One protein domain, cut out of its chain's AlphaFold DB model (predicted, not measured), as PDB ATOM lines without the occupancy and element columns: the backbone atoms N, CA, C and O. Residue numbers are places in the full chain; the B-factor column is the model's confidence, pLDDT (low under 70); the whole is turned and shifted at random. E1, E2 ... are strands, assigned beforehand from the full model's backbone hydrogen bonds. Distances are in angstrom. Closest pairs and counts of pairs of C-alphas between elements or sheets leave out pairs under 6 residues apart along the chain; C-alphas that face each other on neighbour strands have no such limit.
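What this domain is: This is residues 2 to 84 of the 409 residues of an uncharacterized protein of Jeotgalibacillus malaysiensis (UniProt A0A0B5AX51). A long hairpin of two bent strands, E1 and E2, arches along the length of the domain, with the short E5 beside E2 and a small second hairpin, E3 and E4, at the end away from the arch's tip. Residues 57 to 84, with no named element, fold back under the arch. The 83 printed residues hold E1 to E5 in chain order and no named helix; the class is all strand, with 41 residues, under half, in named elements. The antiparallel sheet E1 E2 E5 is twisted. The whole is compact, with a radius of gyration of the C-alphas of 12.7 A and spans of 38 by 29 by 17 A.

How they stand to each other: E1, residues 4 to 19, bends by 104 degrees at residue 8. It forms a hairpin with E2, residues 23 to 36, antiparallel at 164 degrees; N 5 and O 35 are 2.8 A apart, N 29 and O 13 2.9 A, both within hydrogen-bond range. E2 bends by 74 degrees at residue 26. E3, residues 40 to 42, and E4, residues 45 to 47, form an antiparallel hairpin, with N 45 and O 42 at 2.8 A. E3 is apart from E1. E5, residues 52 to 56, is antiparallel to E2 at 156 degrees, with N 53 and O 34 at 2.7 A. E1 and E5 are the edge strands.

Where its parts are: E1 begins at C-alpha 4 (38.052, -21.156, 0.836) and measures 25.7 A; E2 measures 32.7 A, E3 7.6 A and E4 6.6 A. E5 measures 11.9 A and ends at C-alpha 56 (40.352, -9.679, -0.590).

The domain as a whole: The C-alphas farthest apart, those of Glu 21 and Glu 49, are 38.3 A apart. The printed part has no cut, and the four links between strands are tight. The mean pLDDT of the printed part is 71.6; residues 13 to 28, 42 to 46, 67 and 73 to 84 are under 70.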
ATOM      1  N   LYS A   2      40.371 -26.377   5.031       85.31
ATOM      2  CA  LYS A   2      40.513 -25.005   4.482       85.31
ATOM      3  C   LYS A   2      39.153 -24.504   3.995       85.31
ATOM      4  O   LYS A   2      38.434 -25.238   3.326       85.31
ATOM      5  N   LYS A   3      38.785 -23.294   4.397       86.62
ATOM      6  CA  LYS A   3      37.432 -22.747   4.275       86.62
ATOM      7  C   LYS A   3      37.130 -22.287   2.841       86.62
ATOM      8  O   LYS A   3      36.078 -22.594   2.288       86.62
ATOM      9  N   TYR A   4      38.104 -21.641   2.213       92.06
ATOM     10  CA  TYR A   4      38.052 -21.156   0.836       92.06
ATOM     11  C   TYR A   4      39.448 -21.181   0.189       92.06
ATOM     12  O   TYR A   4      40.440 -21.449   0.869       92.06
ATOM     13  N   GLU A   5      39.511 -20.907  -1.113       94.31
ATOM     14  CA  GLU A   5      40.730 -20.755  -1.925       94.31
ATOM     15  C   GLU A   5      40.630 -19.561  -2.889       94.31
ATOM     16  O   GLU A   5      39.602 -18.901  -2.932       94.31
ATOM     17  N   PHE A   6      41.657 -19.284  -3.698       96.31
ATOM     18  CA  PHE A   6      41.589 -18.317  -4.809       96.31
ATOM     19  C   PHE A   6      41.174 -19.015  -6.127       96.31
ATOM     20  O   PHE A   6      41.657 -20.103  -6.420       96.31
ATOM     21  N   THR A   7      40.299 -18.404  -6.944       81.88
ATOM     22  CA  THR A   7      39.788 -18.940  -8.240       81.88
ATOM     23  C   THR A   7      40.806 -18.942  -9.383       81.88
ATOM     24  O   THR A   7      40.620 -19.661 -10.367       81.88
ATOM     25  N   GLY A   8      41.843 -18.106  -9.266       87.25
ATOM     26  CA  GLY A   8      42.788 -17.764 -10.334       87.25
ATOM     27  C   GLY A   8      42.493 -16.432 -11.041       87.25
ATOM     28  O   GLY A   8      43.397 -15.892 -11.671       87.25
ATOM     29  N   GLU A   9      41.285 -15.871 -10.893       86.12
ATOM     30  CA  GLU A   9      40.897 -14.556 -11.431       86.12
ATOM     31  C   GLU A   9      41.363 -13.410 -10.502       86.12
ATOM     32  O   GLU A   9      41.190 -13.477  -9.279       86.12
ATOM     33  N   THR A  10      41.935 -12.336 -11.066       93.06
ATOM     34  CA  THR A  10      42.384 -11.130 -10.338       93.06
ATOM     35  C   THR A  10      41.794  -9.855 -10.952       93.06
ATOM     36  O   THR A  10      41.700  -9.742 -12.174       93.06
ATOM     37  N   LYS A  11      41.412  -8.867 -10.125       80.81
ATOM     38  CA  LYS A  11      41.067  -7.516 -10.600       80.81
ATOM     39  C   LYS A  11      41.834  -6.454  -9.842       80.81
ATOM     40  O   LYS A  11      41.996  -6.495  -8.626       80.81
ATOM     41  N   ASP A  12      42.219  -5.470 -10.624       85.38
ATOM     42  CA  ASP A  12      42.987  -4.312 -10.233       85.38
ATOM     43  C   ASP A  12      42.011  -3.186  -9.870       85.38
ATOM     44  O   ASP A  12      41.531  -2.449 -10.735       85.38
ATOM     45  N   VAL A  13      41.647  -3.075  -8.589       69.44
ATOM     46  CA  VAL A  13      40.857  -1.931  -8.114       69.44
ATOM     47  C   VAL A  13      41.777  -0.807  -7.707       69.44
ATOM     48  O   VAL A  13      42.764  -0.991  -7.000       69.44
ATOM     49  N   ARG A  14      41.402   0.401  -8.111       62.69
ATOM     50  CA  ARG A  14      41.910   1.583  -7.435       62.69
ATOM     51  C   ARG A  14      41.149   1.737  -6.151       62.69
ATOM     52  O   ARG A  14      40.030   2.239  -6.147       62.69
ATOM     53  N   VAL A  15      41.791   1.321  -5.083       61.78
ATOM     54  CA  VAL A  15      41.365   1.699  -3.757       61.78
ATOM     55  C   VAL A  15      42.224   2.812  -3.278       61.78
ATOM     56  O   VAL A  15      43.409   2.926  -3.578       61.78
ATOM     57  N   TYR A  16      41.574   3.617  -2.485       48.75
ATOM     58  CA  TYR A  16      42.197   4.649  -1.722       48.75
ATOM     59  C   TYR A  16      42.728   3.964  -0.487       48.75
ATOM     60  O   TYR A  16      42.205   4.057   0.605       48.75
ATOM     61  N   ILE A  17      43.734   3.137  -0.738       50.16
ATOM     62  CA  ILE A  17      44.320   2.317   0.285       50.16
ATOM     63  C   ILE A  17      45.069   3.298   1.091       50.16
ATOM     64  O   ILE A  17      46.016   3.924   0.607       50.16
ATOM     65  N   LYS A  18      44.600   3.431   2.306       49.28
ATOM     66  CA  LYS A  18      45.446   3.953   3.317       49.28
ATOM     67  C   LYS A  18      46.423   2.834   3.609       49.28
ATOM     68  O   LYS A  18      46.236   2.010   4.491       49.28
ATOM     69  N   ASN A  19      47.461   2.794   2.772       47.56
ATOM     70  CA  ASN A  19      48.686   2.084   3.068       47.56
ATOM     71  C   ASN A  19      49.173   2.529   4.466       47.56
ATOM     72  O   ASN A  19      48.561   3.359   5.137       47.56
ATOM     73  N   GLU A  20      50.318   2.043   4.899       37.25
ATOM     74  CA  GLU A  20      50.833   2.167   6.274       37.25
ATOM     75  C   GLU A  20      50.873   3.590   6.872       37.25
ATOM     76  O   GLU A  20      51.032   3.785   8.072       37.25
ATOM     77  N   GLU A  21      50.721   4.604   6.038       39.94
ATOM     78  CA  GLU A  21      51.054   5.987   6.317       39.94
ATOM     79  C   GLU A  21      49.832   6.857   6.548       39.94
ATOM     80  O   GLU A  21      49.933   8.088   6.551       39.94
ATOM     81  N   GLY A  22      48.656   6.250   6.666       38.16
ATOM     82  CA  GLY A  22      47.478   7.086   6.678       38.16
ATOM     83  C   GLY A  22      47.299   7.766   5.306       38.16
ATOM     84  O   GLY A  22      46.680   8.823   5.227       38.16
ATOM     85  N   ARG A  23      47.900   7.238   4.229       49.44
ATOM     86  CA  ARG A  23      47.866   7.874   2.917       49.44
ATOM     87  C   ARG A  23      47.070   7.057   1.935       49.44
ATOM     88  O   ARG A  23      47.534   6.023   1.480       49.44
ATOM     89  N   ILE A  24      45.937   7.642   1.546       46.38
ATOM     90  CA  ILE A  24      45.211   7.427   0.294       46.38
ATOM     91  C   ILE A  24      46.175   7.375  -0.887       46.38
ATOM     92  O   ILE A  24      46.368   8.372  -1.587       46.38
ATOM     93  N   LYS A  25      46.808   6.233  -1.147       42.50
ATOM     94  CA  LYS A  25      47.430   5.996  -2.441       42.50
ATOM     95  C   LYS A  25      46.418   5.188  -3.226       42.50
ATOM     96  O   LYS A  25      46.042   4.112  -2.768       42.50
ATOM     97  N   PRO A  26      45.982   5.675  -4.397       57.41
ATOM     98  CA  PRO A  26      45.351   4.818  -5.380       57.41
ATOM     99  C   PRO A  26      46.381   3.761  -5.791       57.41
ATOM    100  O   PRO A  26      47.127   3.932  -6.755       57.41
ATOM    101  N   VAL A  27      46.497   2.708  -4.991       60.03
ATOM    102  CA  VAL A  27      47.232   1.505  -5.322       60.03
ATOM    103  C   VAL A  27      46.251   0.700  -6.135       60.03
ATOM    104  O   VAL A  27      45.068   0.577  -5.807       60.03
ATOM    105  N   ILE A  28      46.742   0.224  -7.260       66.94
ATOM    106  CA  ILE A  28      46.057  -0.835  -7.956       66.94
ATOM    107  C   ILE A  28      46.234  -2.052  -7.052       66.94
ATOM    108  O   ILE A  28      47.296  -2.670  -7.040       66.94
ATOM    109  N   GLN A  29      45.252  -2.296  -6.191       76.38
ATOM    110  CA  GLN A  29      45.248  -3.487  -5.370       76.38
ATOM    111  C   GLN A  29      44.763  -4.590  -6.280       76.38
ATOM    112  O   GLN A  29      43.604  -4.599  -6.711       76.38
ATOM    113  N   THR A  30      45.685  -5.480  -6.605       84.69
ATOM    114  CA  THR A  30      45.318  -6.748  -7.197       84.69
ATOM    115  C   THR A  30      44.627  -7.526  -6.099       84.69
ATOM    116  O   THR A  30      45.244  -7.977  -5.138       84.69
ATOM    117  N   LEU A  31      43.311  -7.585  -6.202       85.00
ATOM    118  CA  LEU A  31      42.502  -8.342  -5.283       85.00
ATOM    119  C   LEU A  31      42.267  -9.716  -5.889       85.00
ATOM    120  O   LEU A  31      42.103  -9.875  -7.106       85.00
ATOM    121  N   HIS A  32      42.274 -10.709  -5.021       91.75
ATOM    122  CA  HIS A  32      42.163 -12.098  -5.406       91.75
ATOM    123  C   HIS A  32      40.729 -12.553  -5.171       91.75
ATOM    124  O   HIS A  32      40.209 -12.436  -4.061       91.75
ATOM    125  N   GLN A  33      40.083 -13.063  -6.224       87.56
ATOM    126  CA  GLN A  33      38.708 -13.529  -6.121       87.56
ATOM    127  C   GLN A  33      38.689 -14.915  -5.484       87.56
ATOM    128  O   GLN A  33      39.166 -15.902  -6.057       87.56
ATOM    129  N   ILE A  34      38.152 -14.978  -4.277       93.62
ATOM    130  CA  ILE A  34      38.111 -16.207  -3.485       93.62
ATOM    131  C   ILE A  34      36.978 -17.147  -3.951       93.62
ATOM    132  O   ILE A  34      35.960 -16.666  -4.429       93.62
ATOM    133  N   ARG A  35      37.113 -18.480  -3.848       87.50
ATOM    134  CA  ARG A  35      36.076 -19.505  -4.075       87.50
ATOM    135  C   ARG A  35      36.030 -20.500  -2.929       87.50
ATOM    136  O   ARG A  35      37.054 -20.975  -2.457       87.50
ATOM    137  N   SER A  36      34.837 -20.838  -2.486       90.19
ATOM    138  CA  SER A  36      34.616 -21.748  -1.379       90.19
ATOM    139  C   SER A  36      35.008 -23.182  -1.714       90.19
ATOM    140  O   SER A  36      34.666 -23.705  -2.777       90.19
ATOM    141  N   LEU A  37      35.705 -23.810  -0.770       92.56
ATOM    142  CA  LEU A  37      36.228 -25.174  -0.878       92.56
ATOM    143  C   LEU A  37      35.348 -26.221  -0.206       92.56
ATOM    144  O   LEU A  37      35.565 -27.416  -0.365       92.56
ATOM    145  N   GLN A  38      34.409 -25.774   0.609       86.62
ATOM    146  CA  GLN A  38      33.520 -26.621   1.377       86.62
ATOM    147  C   GLN A  38      32.360 -25.762   1.839       86.62
ATOM    148  O   GLN A  38      32.414 -24.539   1.863       86.62
ATOM    149  N   LEU A  39      31.317 -26.409   2.296       86.19
ATOM    150  CA  LEU A  39      30.184 -25.718   2.877       86.19
ATOM    151  C   LEU A  39      30.536 -25.184   4.309       86.19
ATOM    152  O   LEU A  39      30.806 -26.003   5.184       86.19
ATOM    153  N   PHE A  40      30.563 -23.849   4.568       84.19
ATOM    154  CA  PHE A  40      30.854 -23.182   5.889       84.19
ATOM    155  C   PHE A  40      30.118 -21.829   6.115       84.19
ATOM    156  O   PHE A  40      29.318 -21.447   5.268       84.19
ATOM    157  N   ILE A  41      30.392 -21.108   7.235       71.62
ATOM    158  CA  ILE A  41      29.657 -19.903   7.725       71.62
ATOM    159  C   ILE A  41      30.550 -18.689   8.238       71.62
ATOM    160  O   ILE A  41      31.548 -18.987   8.890       71.62
ATOM    161  N   CYS A  42      30.199 -17.369   8.032       67.06
ATOM    162  CA  CYS A  42      30.890 -16.074   8.440       67.06
ATOM    163  C   CYS A  42      30.104 -14.932   9.116       67.06
ATOM    164  O   CYS A  42      29.246 -14.387   8.414       67.06
ATOM    165  N   ARG A  43      30.451 -14.434  10.339       61.09
ATOM    166  CA  ARG A  43      29.630 -13.445  11.103       61.09
ATOM    167  C   ARG A  43      28.119 -13.712  10.800       61.09
ATOM    168  O   ARG A  43      27.345 -12.773  10.696       61.09
ATOM    169  N   GLY A  44      27.742 -15.003  10.548       45.16
ATOM    170  CA  GLY A  44      26.460 -15.497   9.978       45.16
ATOM    171  C   GLY A  44      26.306 -16.127   8.544       45.16
ATOM    172  O   GLY A  44      25.384 -16.916   8.377       45.16
ATOM    173  N   THR A  45      27.102 -15.870   7.492       60.78
ATOM    174  CA  THR A  45      26.734 -16.188   6.068       60.78
ATOM    175  C   THR A  45      27.252 -17.544   5.527       60.78
ATOM    176  O   THR A  45      28.455 -17.772   5.626       60.78
ATOM    177  N   VAL A  46      26.383 -18.406   4.933       62.97
ATOM    178  CA  VAL A  46      26.703 -19.761   4.381       62.97
ATOM    179  C   VAL A  46      27.251 -19.716   2.956       62.97
ATOM    180  O   VAL A  46      26.625 -19.152   2.061       62.97
ATOM    181  N   ILE A  47      28.366 -20.397   2.716       83.38
ATOM    182  CA  ILE A  47      29.108 -20.313   1.458       83.38
ATOM    183  C   ILE A  47      29.225 -21.729   0.823       83.38
ATOM    184  O   ILE A  47      29.985 -22.540   1.361       83.38
ATOM    185  N   PRO A  48      28.477 -22.087  -0.264       80.06
ATOM    186  CA  PRO A  48      28.440 -23.449  -0.811       80.06
ATOM    187  C   PRO A  48      29.740 -23.821  -1.504       80.06
ATOM    188  O   PRO A  48      30.450 -22.977  -2.040       80.06
ATOM    189  N   GLU A  49      30.028 -25.111  -1.510       82.06
ATOM    190  CA  GLU A  49      31.214 -25.635  -2.166       82.06
ATOM    191  C   GLU A  49      31.228 -25.233  -3.654       82.06
ATOM    192  O   GLU A  49      30.250 -25.426  -4.378       82.06
ATOM    193  N   GLY A  50      32.316 -24.595  -4.090       89.56
ATOM    194  CA  GLY A  50      32.479 -24.040  -5.436       89.56
ATOM    195  C   GLY A  50      32.026 -22.583  -5.627       89.56
ATOM    196  O   GLY A  50      32.153 -22.063  -6.735       89.56
ATOM    197  N   ALA A  51      31.529 -21.896  -4.595       87.06
ATOM    198  CA  ALA A  51      30.984 -20.535  -4.713       87.06
ATOM    199  C   ALA A  51      32.035 -19.416  -4.735       87.06
ATOM    200  O   ALA A  51      32.990 -19.481  -3.978       87.06
ATOM    201  N   ILE A  52      31.821 -18.355  -5.518       94.44
ATOM    202  CA  ILE A  52      32.756 -17.228  -5.722       94.44
ATOM    203  C   ILE A  52      32.509 -16.083  -4.709       94.44
ATOM    204  O   ILE A  52      31.362 -15.766  -4.407       94.44
ATOM    205  N   GLY A  53      33.569 -15.450  -4.199       88.38
ATOM    206  CA  GLY A  53      33.569 -14.424  -3.152       88.38
ATOM    207  C   GLY A  53      34.419 -13.196  -3.482       88.38
ATOM    208  O   GLY A  53      34.751 -12.941  -4.639       88.38
ATOM    209  N   GLY A  54      34.696 -12.399  -2.452       84.00
ATOM    210  CA  GLY A  54      35.188 -11.041  -2.583       84.00
ATOM    211  C   GLY A  54      36.612 -10.820  -2.978       84.00
ATOM    212  O   GLY A  54      37.450 -11.717  -2.987       84.00
ATOM    213  N   TRP A  55      36.841  -9.557  -3.294       87.50
ATOM    214  CA  TRP A  55      38.137  -9.039  -3.640       87.50
ATOM    215  C   TRP A  55      38.895  -8.784  -2.335       87.50
ATOM    216  O   TRP A  55      38.946  -7.657  -1.856       87.50
ATOM    217  N   ILE A  56      39.415  -9.844  -1.709       75.50
ATOM    218  CA  ILE A  56      40.352  -9.679  -0.590       75.50
ATOM    219  C   ILE A  56      41.738  -9.572  -1.171       75.50
ATOM    220  O   ILE A  56      42.059 -10.159  -2.205       75.50
ATOM    221  N   GLU A  57      42.579  -8.816  -0.499       70.12
ATOM    222  CA  GLU A  57      43.969  -8.740  -0.908       70.12
ATOM    223  C   GLU A  57      44.677 -10.077  -0.661       70.12
ATOM    224  O   GLU A  57      45.563 -10.464  -1.415       70.12
ATOM    225  N   ASN A  58      44.276 -10.805   0.381       85.06
ATOM    226  CA  ASN A  58      44.944 -12.022   0.837       85.06
ATOM    227  C   ASN A  58      44.046 -12.832   1.800       85.06
ATOM    228  O   ASN A  58      43.050 -12.309   2.290       85.06
ATOM    229  N   GLU A  59      44.402 -14.093   2.099       80.62
ATOM    230  CA  GLU A  59      43.626 -15.003   2.977       80.62
ATOM    231  C   GLU A  59      43.467 -14.505   4.444       80.62
ATOM    232  O   GLU A  59      42.639 -15.044   5.178       80.62
ATOM    233  N   ASP A  60      44.224 -13.487   4.878       79.31
ATOM    234  CA  ASP A  60      44.253 -12.972   6.265       79.31
ATOM    235  C   ASP A  60      43.392 -11.729   6.487       79.31
ATOM    236  O   ASP A  60      42.980 -11.446   7.609       79.31
ATOM    237  N   SER A  61      43.016 -11.038   5.411       79.50
ATOM    238  CA  SER A  61      41.983  -9.993   5.451       79.50
ATOM    239  C   SER A  61      40.641 -10.552   5.959       79.50
ATOM    240  O   SER A  61      39.691  -9.808   6.183       79.50
ATOM    241  N   LEU A  62      40.561 -11.886   6.089       75.94
ATOM    242  CA  LEU A  62      39.363 -12.673   6.219       75.94
ATOM    243  C   LEU A  62      39.608 -14.017   6.900       75.94
ATOM    244  O   LEU A  62      39.814 -15.042   6.243       75.94
ATOM    245  N   SER A  63      39.579 -13.990   8.232       83.12
ATOM    246  CA  SER A  63      39.954 -15.123   9.078       83.12
ATOM    247  C   SER A  63      39.450 -16.475   8.560       83.12
ATOM    248  O   SER A  63      38.264 -16.689   8.304       83.12
ATOM    249  N   GLN A  64      40.389 -17.411   8.391       84.94
ATOM    250  CA  GLN A  64      40.176 -18.780   7.898       84.94
ATOM    251  C   GLN A  64      39.615 -19.731   8.961       84.94
ATOM    252  O   GLN A  64      39.120 -20.813   8.633       84.94
ATOM    253  N   PHE A  65      39.763 -19.348  10.231       79.12
ATOM    254  CA  PHE A  65      39.575 -20.208  11.400       79.12
ATOM    255  C   PHE A  65      38.354 -19.824  12.214       79.12
ATOM    256  O   PHE A  65      37.712 -20.692  12.807       79.12
ATOM    257  N   ASP A  66      38.031 -18.535  12.218       72.19
ATOM    258  CA  ASP A  66      36.711 -18.087  12.591       72.19
ATOM    259  C   ASP A  66      35.848 -17.939  11.333       72.19
ATOM    260  O   ASP A  66      36.138 -18.412  10.224       72.19
ATOM    261  N   SER A  67      34.705 -17.333  11.554       65.00
ATOM    262  CA  SER A  67      33.694 -17.224  10.550       65.00
ATOM    263  C   SER A  67      34.058 -16.160   9.469       65.00
ATOM    264  O   SER A  67      33.746 -16.463   8.331       65.00
ATOM    265  N   SER A  68      34.814 -15.066   9.693       70.44
ATOM    266  CA  SER A  68      35.042 -13.878   8.809       70.44
ATOM    267  C   SER A  68      35.107 -14.098   7.274       70.44
ATOM    268  O   SER A  68      35.675 -15.082   6.794       70.44
ATOM    269  N   TRP A  69      34.494 -13.180   6.499       82.19
ATOM    270  CA  TRP A  69      34.195 -13.253   5.054       82.19
ATOM    271  C   TRP A  69      34.081 -11.867   4.376       82.19
ATOM    272  O   TRP A  69      33.769 -10.888   5.045       82.19
ATOM    273  N   LEU A  70      34.391 -11.780   3.072       74.69
ATOM    274  CA  LEU A  70      34.383 -10.580   2.224       74.69
ATOM    275  C   LEU A  70      33.722 -10.946   0.879       74.69
ATOM    276  O   LEU A  70      33.982 -12.017   0.329       74.69
ATOM    277  N   TRP A  71      32.916 -10.045   0.303       76.25
ATOM    278  CA  TRP A  71      32.001 -10.286  -0.825       76.25
ATOM    279  C   TRP A  71      32.463  -9.813  -2.205       76.25
ATOM    280  O   TRP A  71      33.314  -8.942  -2.327       76.25
ATOM    281  N   VAL A  72      31.844 -10.389  -3.247       71.56
ATOM    282  CA  VAL A  72      32.287 -10.426  -4.660       71.56
ATOM    283  C   VAL A  72      32.566  -9.075  -5.337       71.56
ATOM    284  O   VAL A  72      33.378  -9.038  -6.253       71.56
ATOM    285  N   ASP A  73      31.953  -7.974  -4.891       68.31
ATOM    286  CA  ASP A  73      32.210  -6.592  -5.362       68.31
ATOM    287  C   ASP A  73      32.846  -5.708  -4.289       68.31
ATOM    288  O   ASP A  73      33.310  -4.596  -4.551       68.31
ATOM    289  N   SER A  74      32.853  -6.240  -3.075       61.72
ATOM    290  CA  SER A  74      33.371  -5.616  -1.891       61.72
ATOM    291  C   SER A  74      34.865  -5.788  -1.872       61.72
ATOM    292  O   SER A  74      35.439  -6.824  -2.212       61.72
ATOM    293  N   MET A  75      35.469  -4.712  -1.430       65.56
ATOM    294  CA  MET A  75      36.868  -4.651  -1.163       65.56
ATOM    295  C   MET A  75      36.965  -4.432   0.352       65.56
ATOM    296  O   MET A  75      36.951  -3.304   0.823       65.56
ATOM    297  N   LEU A  76      37.087  -5.534   1.120       51.19
ATOM    298  CA  LEU A  76      37.975  -5.603   2.300       51.19
ATOM    299  C   LEU A  76      39.381  -5.707   1.707       51.19
ATOM    300  O   LEU A  76      40.122  -6.684   1.769       51.19
ATOM    301  N   CYS A  77      39.643  -4.674   0.949       53.03
ATOM    302  CA  CYS A  77      40.950  -4.228   0.664       53.03
ATOM    303  C   CYS A  77      41.370  -3.410   1.853       53.03
ATOM    304  O   CYS A  77      40.557  -3.012   2.705       53.03
ATOM    305  N   ASN A  78      42.625  -3.014   1.771       44.75
ATOM    306  CA  ASN A  78      43.078  -1.948   2.615       44.75
ATOM    307  C   ASN A  78      42.953  -2.309   4.086       44.75
ATOM    308  O   ASN A  78      42.465  -1.541   4.914       44.75
ATOM    309  N   GLY A  79      43.323  -3.558   4.347       48.97
ATOM    310  CA  GLY A  79      43.396  -4.114   5.677       48.97
ATOM    311  C   GLY A  79      42.080  -4.145   6.426       48.97
ATOM    312  O   GLY A  79      42.143  -4.599   7.560       48.97
ATOM    313  N   ALA A  80      40.958  -3.706   5.817       55.38
ATOM    314  CA  ALA A  80      39.622  -3.738   6.370       55.38
ATOM    315  C   ALA A  80      39.452  -5.096   6.970       55.38
ATOM    316  O   ALA A  80      39.411  -6.104   6.269       55.38
ATOM    317  N   THR A  81      39.575  -5.094   8.276       55.00
ATOM    318  CA  THR A  81      39.683  -6.334   8.987       55.00
ATOM    319  C   THR A  81      38.313  -6.616   9.514       55.00
ATOM    320  O   THR A  81      37.380  -5.816   9.506       55.00
ATOM    321  N   ALA A  82      38.142  -7.863   9.821       55.59
ATOM    322  CA  ALA A  82      36.936  -8.309  10.433       55.59
ATOM    323  C   ALA A  82      37.466  -9.389  11.332       55.59
ATOM    324  O   ALA A  82      37.633 -10.537  10.917       55.59
ATOM    325  N   SER A  83      37.903  -8.960  12.510       48.78
ATOM    326  CA  SER A  83      38.730  -9.813  13.353       48.78
ATOM    327  C   SER A  83      38.719  -9.384  14.810       48.78
ATOM    328  O   SER A  83      39.763  -9.167  15.400       48.78
ATOM    329  N   GLY A  84      37.553  -9.226  15.426       44.69
ATOM    330  CA  GLY A  84      37.525  -8.516  16.708       44.69
ATOM    331  C   GLY A  84      38.159  -7.134  16.503       44.69
ATOM    332  O   GLY A  84      37.612  -6.349  15.730       44.69
TER     333      GLY A  84